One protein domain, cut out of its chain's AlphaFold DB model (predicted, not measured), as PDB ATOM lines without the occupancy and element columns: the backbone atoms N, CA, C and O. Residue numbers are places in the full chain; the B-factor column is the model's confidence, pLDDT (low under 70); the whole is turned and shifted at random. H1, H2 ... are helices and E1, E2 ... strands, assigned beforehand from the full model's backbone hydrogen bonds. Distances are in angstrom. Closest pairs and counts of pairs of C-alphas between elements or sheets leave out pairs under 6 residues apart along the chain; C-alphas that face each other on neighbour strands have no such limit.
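Overview. This is residues 8 to 82 of the 250 residues of an uncharacterized protein of Deltaproteobacteria bacterium (UniProt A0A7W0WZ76). Three long strands, E1, E2 and E3, form a strongly twisted antiparallel sheet with the very short E4 at one edge; one face is covered by the unnamed stretch of residues 55 to 72 and the short helix H1, which crosses over E3, and the other face is bare. The printed part has 75 residues, with four named strands and then one named helix, in the order E1 E2 E3 E4 H1. The class is mixed, helices and strands, with under half of the residues in named elements. The whole is compact, with a radius of gyration of the C-alphas of 12.9 A, yet elongated, spanning 39 by 20 by 18 A.

Arrangement. The sheet is a meander, each strand the antiparallel neighbour of the one before: E1, residues 8 to 15, E2, residues 18 to 27, E3, residues 38 to 45, and E4, residues 52 to 54. E1 and E2 form a hairpin at 162 degrees, with N 11 and O 23 within hydrogen-bond range at 2.9 A. In the hairpin of E2 and E3, at 161 degrees, N 24 and O 41 are 2.8 A apart. In that of E3 and E4, at 132 degrees, N 44 and O 53 are 2.8 A apart. The edge strands E1 and E4 are apart. H1, residues 73 to 80, is on the sheet at a height of 8.7 A, over E3 and across the strands, at 63 degrees to E3 on the local plane. Their closest C-alphas, of Tyr 40 and Cys 76, are 6.4 A apart. In H1 every O i to N i+4 pair is within hydrogen-bond range.

Along the chain. E1 begins at C-alpha 8 (-80.161, 77.302, -67.146) and is 23.4 A long from first to last C-alpha. E2 measures 28.3 A, E3 22.8 A and E4 6.8 A. H1 measures 10.7 A and ends at C-alpha 80 (-90.979, 76.971, -57.780).

Size, cuts and confidence. The two C-alphas farthest apart, of Asn 31 and Ala 48, are 39.5 A apart. The link from E4 to H1 is long, with 18 residues. The printed part has no cut, and no printed residue is under 70 in pLDDT.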
ATOM      1  N   LYS A   8     -80.817  77.604 -68.413       97.25
ATOM      2  CA  LYS A   8     -80.161  77.302 -67.146       97.25
ATOM      3  C   LYS A   8     -80.092  78.559 -66.297       97.25
ATOM      4  O   LYS A   8     -79.792  79.633 -66.815       97.25
ATOM      5  N   LEU A   9     -80.355  78.418 -65.007       96.56
ATOM      6  CA  LEU A   9     -80.213  79.480 -64.027       96.56
ATOM      7  C   LEU A   9     -79.386  78.982 -62.852       96.56
ATOM      8  O   LEU A   9     -79.521  77.835 -62.424       96.56
ATOM      9  N   TRP A  10     -78.581  79.886 -62.316       95.75
ATOM     10  CA  TRP A  10     -77.837  79.689 -61.085       95.75
ATOM     11  C   TRP A  10     -78.282  80.754 -60.095       95.75
ATOM     12  O   TRP A  10     -78.350  81.936 -60.435       95.75
ATOM     13  N   LYS A  11     -78.626  80.326 -58.884       95.19
ATOM     14  CA  LYS A  11     -78.870  81.213 -57.748       95.19
ATOM     15  C   LYS A  11     -77.825  80.932 -56.693       95.19
ATOM     16  O   LYS A  11     -77.667  79.781 -56.302       95.19
ATOM     17  N   GLU A  12     -77.149  81.970 -56.240       95.19
ATOM     18  CA  GLU A  12     -76.143  81.863 -55.191       95.19
ATOM     19  C   GLU A  12     -76.689  82.483 -53.912       95.19
ATOM     20  O   GLU A  12     -77.207  83.601 -53.923       95.19
ATOM     21  N   PHE A  13     -76.583  81.741 -52.816       95.50
ATOM     22  CA  PHE A  13     -77.044  82.155 -51.502       95.50
ATOM     23  C   PHE A  13     -75.835  82.326 -50.593       95.50
ATOM     24  O   PHE A  13     -75.006  81.425 -50.450       95.50
ATOM     25  N   THR A  14     -75.743  83.506 -49.990       96.31
ATOM     26  CA  THR A  14     -74.727  83.853 -48.999       96.31
ATOM     27  C   THR A  14     -75.442  84.228 -47.716       96.31
ATOM     28  O   THR A  14     -76.418  84.980 -47.747       96.31
ATOM     29  N   ARG A  15     -74.951  83.717 -46.593       94.00
ATOM     30  CA  ARG A  15     -75.453  84.037 -45.261       94.00
ATOM     31  C   ARG A  15     -74.263  84.267 -44.346       94.00
ATOM     32  O   ARG A  15     -73.260  83.583 -44.481       94.00
ATOM     33  N   ASP A  16     -74.352  85.273 -43.483       93.31
ATOM     34  CA  ASP A  16     -73.316  85.591 -42.488       93.31
ATOM     35  C   ASP A  16     -71.896  85.708 -43.095       93.31
ATOM     36  O   ASP A  16     -70.895  85.331 -42.495       93.31
ATOM     37  N   GLY A  17     -71.813  86.228 -44.328       94.88
ATOM     38  CA  GLY A  17     -70.557  86.416 -45.063       94.88
ATOM     39  C   GLY A  17     -69.994  85.168 -45.754       94.88
ATOM     40  O   GLY A  17     -68.957  85.274 -46.408       94.88
ATOM     41  N   VAL A  18     -70.660  84.011 -45.672       96.44
ATOM     42  CA  VAL A  18     -70.231  82.762 -46.320       96.44
ATOM     43  C   VAL A  18     -71.215  82.323 -47.400       96.44
ATOM     44  O   VAL A  18     -72.432  82.395 -47.224       96.44
ATOM     45  N   ARG A  19     -70.707  81.853 -48.546       97.69
ATOM     46  CA  ARG A  19     -71.545  81.175 -49.543       97.69
ATOM     47  C   ARG A  19     -71.998  79.847 -48.963       97.69
ATOM     48  O   ARG A  19     -71.171  79.091 -48.455       97.69
ATOM     49  N   VAL A  20     -73.293  79.582 -49.056       97.38
ATOM     50  CA  VAL A  20     -73.917  78.385 -48.488       97.38
ATOM     51  C   VAL A  20     -74.378  77.458 -49.602       97.38
ATOM     52  O   VAL A  20     -74.007  76.289 -49.642       97.38
ATOM     53  N   GLU A  21     -75.114  78.001 -50.570       97.44
ATOM     54  CA  GLU A  21     -75.770  77.215 -51.610       97.44
ATOM     55  C   GLU A  21     -75.565  77.835 -52.993       97.44
ATOM     56  O   GLU A  21     -75.714  79.046 -53.173       97.44
ATOM     57  N   THR A  22     -75.330  76.986 -53.990       97.56
ATOM     58  CA  THR A  22     -75.626  77.305 -55.388       97.56
ATOM     59  C   THR A  22     -76.761  76.413 -55.872       97.56
ATOM     60  O   THR A  22     -76.628  75.191 -55.942       97.56
ATOM     61  N   ARG A  23     -77.889  77.020 -56.244       96.81
ATOM     62  CA  ARG A  23     -79.034  76.322 -56.826       96.81
ATOM     63  C   ARG A  23     -78.983  76.394 -58.337       96.81
ATOM     64  O   ARG A  23     -79.083  77.473 -58.918       96.81
ATOM     65  N   TYR A  24     -78.877  75.234 -58.960       96.62
ATOM     66  CA  TYR A  24     -78.952  75.048 -60.395       96.62
ATOM     67  C   TYR A  24     -80.376  74.676 -60.805       96.62
ATOM     68  O   TYR A  24     -80.974  73.742 -60.268       96.62
ATOM     69  N   ILE A  25     -80.916  75.417 -61.767       97.00
ATOM     70  CA  ILE A  25     -82.263  75.230 -62.294       97.00
ATOM     71  C   ILE A  25     -82.163  75.086 -63.805       97.00
ATOM     72  O   ILE A  25     -81.578  75.947 -64.460       97.00
ATOM     73  N   VAL A  26     -82.743  74.033 -64.373       97.38
ATOM     74  CA  VAL A  26     -82.703  73.796 -65.823       97.38
ATOM     75  C   VAL A  26     -84.059  73.381 -66.365       97.38
ATOM     76  O   VAL A  26     -84.726  72.523 -65.786       97.38
ATOM     77  N   LYS A  27     -84.445  73.975 -67.499       97.62
ATOM     78  CA  LYS A  27     -85.621  73.566 -68.270       97.62
ATOM     79  C   LYS A  27     -85.239  72.500 -69.290       97.62
ATOM     80  O   LYS A  27     -84.399  72.751 -70.156       97.62
ATOM     81  N   THR A  28     -85.876  71.340 -69.230       97.12
ATOM     82  CA  THR A  28     -85.565  70.163 -70.059       97.12
ATOM     83  C   THR A  28     -86.679  69.794 -71.030       97.12
ATOM     84  O   THR A  28     -86.387  69.163 -72.043       97.12
ATOM     85  N   MET A  29     -87.923  70.226 -70.792       96.75
ATOM     86  CA  MET A  29     -89.065  69.915 -71.665       96.75
ATOM     87  C   MET A  29     -89.862  71.170 -72.056       96.75
ATOM     88  O   MET A  29     -89.822  72.172 -71.338       96.75
ATOM     89  N   PRO A  30     -90.582  71.170 -73.196       93.75
ATOM     90  CA  PRO A  30     -91.287  72.360 -73.679       93.75
ATOM     91  C   PRO A  30     -92.440  72.823 -72.776       93.75
ATOM     92  O   PRO A  30     -92.636  74.033 -72.606       93.75
ATOM     93  N   ASN A  31     -93.199  71.879 -72.207       93.12
ATOM     94  CA  ASN A  31     -94.390  72.155 -71.410       93.12
ATOM     95  C   ASN A  31     -94.036  72.423 -69.941       93.12
ATOM     96  O   ASN A  31     -93.752  71.497 -69.196       93.12
ATOM     97  N   ASP A  32     -94.126  73.681 -69.499       91.56
ATOM     98  CA  ASP A  32     -93.776  74.082 -68.125       91.56
ATOM     99  C   ASP A  32     -94.608  73.394 -67.026       91.56
ATOM    100  O   ASP A  32     -94.208  73.419 -65.866       91.56
ATOM    101  N   LEU A  33     -95.774  72.829 -67.359       88.38
ATOM    102  CA  LEU A  33     -96.657  72.157 -66.398       88.38
ATOM    103  C   LEU A  33     -96.397  70.651 -66.285       88.38
ATOM    104  O   LEU A  33     -96.975  70.001 -65.420       88.38
ATOM    105  N   GLU A  34     -95.567  70.094 -67.160       90.50
ATOM    106  CA  GLU A  34     -95.239  68.675 -67.138       90.50
ATOM    107  C   GLU A  34     -94.243  68.371 -66.016       90.50
ATOM    108  O   GLU A  34     -93.259  69.092 -65.816       90.50
ATOM    109  N   PHE A  35     -94.496  67.293 -65.270       87.50
ATOM    110  CA  PHE A  35     -93.574  66.844 -64.235       87.50
ATOM    111  C   PHE A  35     -92.217  66.503 -64.863       87.50
ATOM    112  O   PHE A  35     -92.137  65.723 -65.806       87.50
ATOM    113  N   GLY A  36     -91.143  67.090 -64.332       89.62
ATOM    114  CA  GLY A  36     -89.799  66.928 -64.886       89.62
ATOM    115  C   GLY A  36     -89.444  67.900 -66.014       89.62
ATOM    116  O   GLY A  36     -88.311  67.863 -66.476       89.62
ATOM    117  N   ALA A  37     -90.332  68.823 -66.410       94.94
ATOM    118  CA  ALA A  37     -89.977  69.886 -67.355       94.94
ATOM    119  C   ALA A  37     -88.913  70.850 -66.812       94.94
ATOM    120  O   ALA A  37     -88.202  71.494 -67.587       94.94
ATOM    121  N   TRP A  38     -88.815  70.937 -65.485       96.56
ATOM    122  CA  TRP A  38     -87.821  71.707 -64.755       96.56
ATOM    123  C   TRP A  38     -87.141  70.830 -63.705       96.56
ATOM    124  O   TRP A  38     -87.803  70.109 -62.959       96.56
ATOM    125  N   HIS A  39     -85.816  70.929 -63.620       95.19
ATOM    126  CA  HIS A  39     -85.027  70.282 -62.576       95.19
ATOM    127  C   HIS A  39     -84.388  71.328 -61.676       95.19
ATOM    128  O   HIS A  39     -83.840  72.319 -62.160       95.19
ATOM    129  N   TYR A  40     -84.421  71.056 -60.375       95.50
ATOM    130  CA  TYR A  40     -83.842  71.894 -59.333       95.50
ATOM    131  C   TYR A  40     -82.815  71.067 -58.571       95.50
ATOM    132  O   TYR A  40     -83.127  69.983 -58.071       95.50
ATOM    133  N   VAL A  41     -81.590  71.570 -58.513       94.88
ATOM    134  CA  VAL A  41     -80.461  70.904 -57.874       94.88
ATOM    135  C   VAL A  41     -79.769  71.910 -56.974       94.88
ATOM    136  O   VAL A  41     -79.437  73.003 -57.424       94.88
ATOM    137  N   ALA A  42     -79.556  71.548 -55.716       96.88
ATOM    138  CA  ALA A  42     -78.811  72.364 -54.773       96.88
ATOM    139  C   ALA A  42     -77.409  71.779 -54.580       96.88
ATOM    140  O   ALA A  42     -77.249  70.564 -54.440       96.88
ATOM    141  N   TYR A  43     -76.411  72.653 -54.576       97.81
ATOM    142  CA  TYR A  43     -75.033  72.324 -54.247       97.81
ATOM    143  C   TYR A  43     -74.607  73.131 -53.025       97.81
ATOM    144  O   TYR A  43     -74.878  74.330 -52.957       97.81
ATOM    145  N   GLN A  44     -73.939  72.480 -52.080       98.38
ATOM    146  CA  GLN A  44     -73.412  73.103 -50.874       98.38
ATOM    147  C   GLN A  44     -71.958  73.505 -51.093       98.38
ATOM    148  O   GLN A  44     -71.170  72.708 -51.602       98.38
ATOM    149  N   TRP A  45     -71.595  74.721 -50.701       98.31
ATOM    150  CA  TRP A  45     -70.205  75.178 -50.731       98.31
ATOM    151  C   TRP A  45     -69.362  74.480 -49.662       98.31
ATOM    152  O   TRP A  45     -69.830  74.221 -48.558       98.31
ATOM    153  N   ASN A  46     -68.092  74.213 -49.954       96.81
ATOM    154  CA  ASN A  46     -67.152  73.732 -48.944       96.81
ATOM    155  C   ASN A  46     -66.654  74.872 -48.024       96.81
ATOM    156  O   ASN A  46     -66.848  76.063 -48.293       96.81
ATOM    157  N   ALA A  47     -65.973  74.510 -46.932       95.38
ATOM    158  CA  ALA A  47     -65.408  75.480 -45.987       95.38
ATOM    159  C   ALA A  47     -64.346  76.399 -46.628       95.38
ATOM    160  O   ALA A  47     -64.227  77.559 -46.248       95.38
ATOM    161  N   ALA A  48     -63.617  75.902 -47.634       96.94
ATOM    162  CA  ALA A  48     -62.628  76.673 -48.386       96.94
ATOM    163  C   ALA A  48     -63.247  77.659 -49.397       96.94
ATOM    164  O   ALA A  48     -62.516  78.429 -50.017       96.94
ATOM    165  N   GLN A  49     -64.577  77.650 -49.570       96.56
ATOM    166  CA  GLN A  49     -65.307  78.544 -50.468       96.56
ATOM    167  C   GLN A  49     -64.801  78.472 -51.927       96.56
ATOM    168  O   GLN A  49     -64.763  79.475 -52.638       96.56
ATOM    169  N   ASN A  50     -64.386  77.299 -52.403       96.94
ATOM    170  CA  ASN A  50     -63.814  77.143 -53.750       96.94
ATOM    171  C   ASN A  50     -64.423  75.997 -54.568       96.94
ATOM    172  O   ASN A  50     -64.168  75.912 -55.765       96.94
ATOM    173  N   GLU A  51     -65.266  75.170 -53.957       97.62
ATOM    174  CA  GLU A  51     -65.950  74.064 -54.615       97.62
ATOM    175  C   GLU A  51     -67.342  73.874 -54.011       97.62
ATOM    176  O   GLU A  51     -67.598  74.262 -52.865       97.62
ATOM    177  N   THR A  52     -68.238  73.267 -54.790       97.81
ATOM    178  CA  THR A  52     -69.564  72.871 -54.321       97.81
ATOM    179  C   THR A  52     -69.802  71.382 -54.546       97.81
ATOM    180  O   THR A  52     -69.395  70.829 -55.567       97.81
ATOM    181  N   THR A  53     -70.490  70.735 -53.612       97.88
ATOM    182  CA  THR A  53     -70.883  69.324 -53.701       97.88
ATOM    183  C   THR A  53     -72.395  69.198 -53.763       97.88
ATOM    184  O   THR A  53     -73.112  69.960 -53.116       97.88
ATOM    185  N   LEU A  54     -72.889  68.234 -54.542       97.75
ATOM    186  CA  LEU A  54     -74.321  67.962 -54.647       97.75
ATOM    187  C   LEU A  54     -74.906  67.660 -53.264       97.75
ATOM    188  O   LEU A  54     -74.398  66.794 -52.555       97.75
ATOM    189  N   VAL A  55     -75.991  68.347 -52.911       97.31
ATOM    190  CA  VAL A  55     -76.723  68.085 -51.669       97.31
ATOM    191  C   VAL A  55     -77.633  66.874 -51.840       97.31
ATOM    192  O   VAL A  55     -78.191  66.630 -52.920       97.31
ATOM    193  N   ASP A  56     -77.772  66.110 -50.758       94.88
ATOM    194  CA  ASP A  56     -78.689  64.979 -50.687       94.88
ATOM    195  C   ASP A  56     -80.140  65.393 -51.004       94.88
ATOM    196  O   ASP A  56     -80.531  66.561 -50.915       94.88
ATOM    197  N   VAL A  57     -80.972  64.422 -51.387       93.44
ATOM    198  CA  VAL A  57     -82.391  64.644 -51.693       93.44
ATOM    199  C   VAL A  57     -83.151  65.329 -50.552       93.44
ATOM    200  O   VAL A  57     -84.079  66.094 -50.840       93.44
ATOM    201  N   GLY A  58     -82.747  65.083 -49.301       94.69
ATOM    202  CA  GLY A  58     -83.322  65.663 -48.089       94.69
ATOM    203  C   GLY A  58     -82.943  67.122 -47.820       94.69
ATOM    204  O   GLY A  58     -83.617  67.765 -47.021       94.69
ATOM    205  N   GLY A  59     -81.949  67.676 -48.518       95.62
ATOM    206  CA  GLY A  59     -81.389  68.989 -48.197       95.62
ATOM    207  C   GLY A  59     -80.307  68.914 -47.113       95.62
ATOM    208  O   GLY A  59     -79.805  67.835 -46.798       95.62
ATOM    209  N   ALA A  60     -79.938  70.067 -46.557       95.62
ATOM    210  CA  ALA A  60     -78.989  70.176 -45.451       95.62
ATOM    211  C   ALA A  60     -79.457  71.256 -44.474       95.62
ATOM    212  O   ALA A  60     -79.777  72.363 -44.899       95.62
ATOM    213  N   VAL A  61     -79.483  70.931 -43.184       94.50
ATOM    214  CA  VAL A  61     -79.911  71.856 -42.125       94.50
ATOM    215  C   VAL A  61     -78.707  72.633 -41.598       94.50
ATOM    216  O   VAL A  61     -77.633  72.044 -41.449       94.50
ATOM    217  N   ASN A  62     -78.883  73.921 -41.298       94.06
ATOM    218  CA  ASN A  62     -77.848  74.799 -40.736       94.06
ATOM    219  C   ASN A  62     -76.509  74.706 -41.491       94.06
ATOM    220  O   ASN A  62     -75.434  74.456 -40.927       94.06
ATOM    221  N   ALA A  63     -76.581  74.831 -42.815       95.06
ATOM    222  CA  ALA A  63     -75.449  74.588 -43.687       95.06
ATOM    223  C   ALA A  63     -74.337  75.623 -43.460       95.06
ATOM    224  O   ALA A  63     -74.574  76.810 -43.215       95.06
ATOM    225  N   ASN A  64     -73.090  75.155 -43.559       95.81
ATOM    226  CA  ASN A  64     -71.886  75.987 -43.485       95.81
ATOM    227  C   ASN A  64     -71.732  76.775 -42.169       95.81
ATOM    228  O   ASN A  64     -71.073  77.812 -42.156       95.81
ATOM    229  N   GLY A  65     -72.306  76.276 -41.066       93.94
ATOM    230  CA  GLY A  65     -72.240  76.936 -39.756       93.94
ATOM    231  C   GLY A  65     -73.147  78.163 -39.640       93.94
ATOM    232  O   GLY A  65     -72.946  78.985 -38.750       93.94
ATOM    233  N   THR A  66     -74.122  78.293 -40.541       93.75
ATOM    234  CA  THR A  66     -75.135  79.355 -40.539       93.75
ATOM    235  C   THR A  66     -76.496  78.786 -40.148       93.75
ATOM    236  O   THR A  66     -76.672  77.572 -40.141       93.75
ATOM    237  N   MET A  67     -77.478  79.655 -39.905       90.75
ATOM    238  CA  MET A  67     -78.891  79.263 -39.742       90.75
ATOM    239  C   MET A  67     -79.624  79.093 -41.094       90.75
ATOM    240  O   MET A  67     -80.838  79.265 -41.178       90.75
ATOM    241  N   HIS A  68     -78.891  78.901 -42.201       92.12
ATOM    242  CA  HIS A  68     -79.479  78.720 -43.532       92.12
ATOM    243  C   HIS A  68     -79.602  77.239 -43.865       92.12
ATOM    244  O   HIS A  68     -78.601  76.533 -44.010       92.12
ATOM    245  N   ASP A  69     -80.833  76.808 -44.094       94.38
ATOM    246  CA  ASP A  69     -81.126  75.486 -44.624       94.38
ATOM    247  C   ASP A  69     -81.022  75.461 -46.147       94.38
ATOM    248  O   ASP A  69     -81.630  76.263 -46.863       94.38
ATOM    249  N   ILE A  70     -80.313  74.463 -46.664       95.75
ATOM    250  CA  ILE A  70     -80.390  74.105 -48.076       95.75
ATOM    251  C   ILE A  70     -81.641  73.240 -48.266       95.75
ATOM    252  O   ILE A  70     -81.717  72.146 -47.700       95.75
ATOM    253  N   PRO A  71     -82.629  73.681 -49.066       94.31
ATOM    254  CA  PRO A  71     -83.898  72.983 -49.171       94.31
ATOM    255  C   PRO A  71     -83.750  71.608 -49.824       94.31
ATOM    256  O   PRO A  71     -82.973  71.412 -50.760       94.31
ATOM    257  N   SER A  72     -84.604  70.677 -49.397       94.19
ATOM    258  CA  SER A  72     -84.803  69.405 -50.088       94.19
ATOM    259  C   SER A  72     -85.244  69.613 -51.542       94.19
ATOM    260  O   SER A  72     -85.789  70.658 -51.927       94.19
ATOM    261  N   ARG A  73     -85.097  68.573 -52.371       92.38
ATOM    262  CA  ARG A  73     -85.593  68.611 -53.760       92.38
ATOM    263  C   ARG A  73     -87.104  68.836 -53.829       92.38
ATOM    264  O   ARG A  73     -87.577  69.466 -54.772       92.38
ATOM    265  N   GLN A  74     -87.852  68.326 -52.848       92.75
ATOM    266  CA  GLN A  74     -89.294  68.555 -52.762       92.75
ATOM    267  C   GLN A  74     -89.595  70.013 -52.408       92.75
ATOM    268  O   GLN A  74     -90.373  70.639 -53.115       92.75
ATOM    269  N   ASN A  75     -88.909  70.591 -51.417       92.88
ATOM    270  CA  ASN A  75     -89.089  71.999 -51.052       92.88
ATOM    271  C   ASN A  75     -88.769  72.944 -52.223       92.88
ATOM    272  O   ASN A  75     -89.460  73.942 -52.415       92.88
ATOM    273  N   CYS A  76     -87.769  72.615 -53.050       92.81
ATOM    274  CA  CYS A  76     -87.501  73.368 -54.276       92.81
ATOM    275  C   CYS A  76     -88.719  73.391 -55.212       92.81
ATOM    276  O   CYS A  76     -89.087  74.460 -55.700       92.81
ATOM    277  N   ARG A  77     -89.352  72.233 -55.444       92.12
ATOM    278  CA  ARG A  77     -90.567  72.136 -56.265       92.12
ATOM    279  C   ARG A  77     -91.734  72.878 -55.630       92.12
ATOM    280  O   ARG A  77     -92.369  73.664 -56.318       92.12
ATOM    281  N   ASP A  78     -91.951  72.711 -54.331       91.38
ATOM    282  CA  ASP A  78     -93.080  73.317 -53.617       91.38
ATOM    283  C   ASP A  78     -93.097  74.847 -53.695       91.38
ATOM    284  O   ASP A  78     -94.160  75.441 -53.626       91.38
ATOM    285  N   CYS A  79     -91.944  75.506 -53.839       90.62
ATOM    286  CA  CYS A  79     -91.912  76.953 -54.067       90.62
ATOM    287  C   CYS A  79     -91.934  77.304 -55.559       90.62
ATOM    288  O   CYS A  79     -92.622  78.229 -55.988       90.62
ATOM    289  N   HIS A  80     -91.147  76.602 -56.377       93.31
ATOM    290  CA  HIS A  80     -90.979  76.971 -57.780       93.31
ATOM    291  C   HIS A  80     -92.185  76.600 -58.646       93.31
ATOM    292  O   HIS A  80     -92.494  77.310 -59.604       93.31
ATOM    293  N   GLU A  81     -92.878  75.509 -58.331       92.12
ATOM    294  CA  GLU A  81     -93.968  74.994 -59.153       92.12
ATOM    295  C   GLU A  81     -95.288  75.750 -58.968       92.12
ATOM    296  O   GLU A  81     -96.127  75.686 -59.867       92.12
ATOM    297  N   GLU A  82     -95.400  76.567 -57.919       91.38
ATOM    298  CA  GLU A  82     -96.533  77.469 -57.645       91.38
ATOM    299  C   GLU A  82     -96.586  78.686 -58.588       91.38
ATOM    300  O   GLU A  82     -97.578  79.418 -58.653       91.38
TER     301      GLU A  82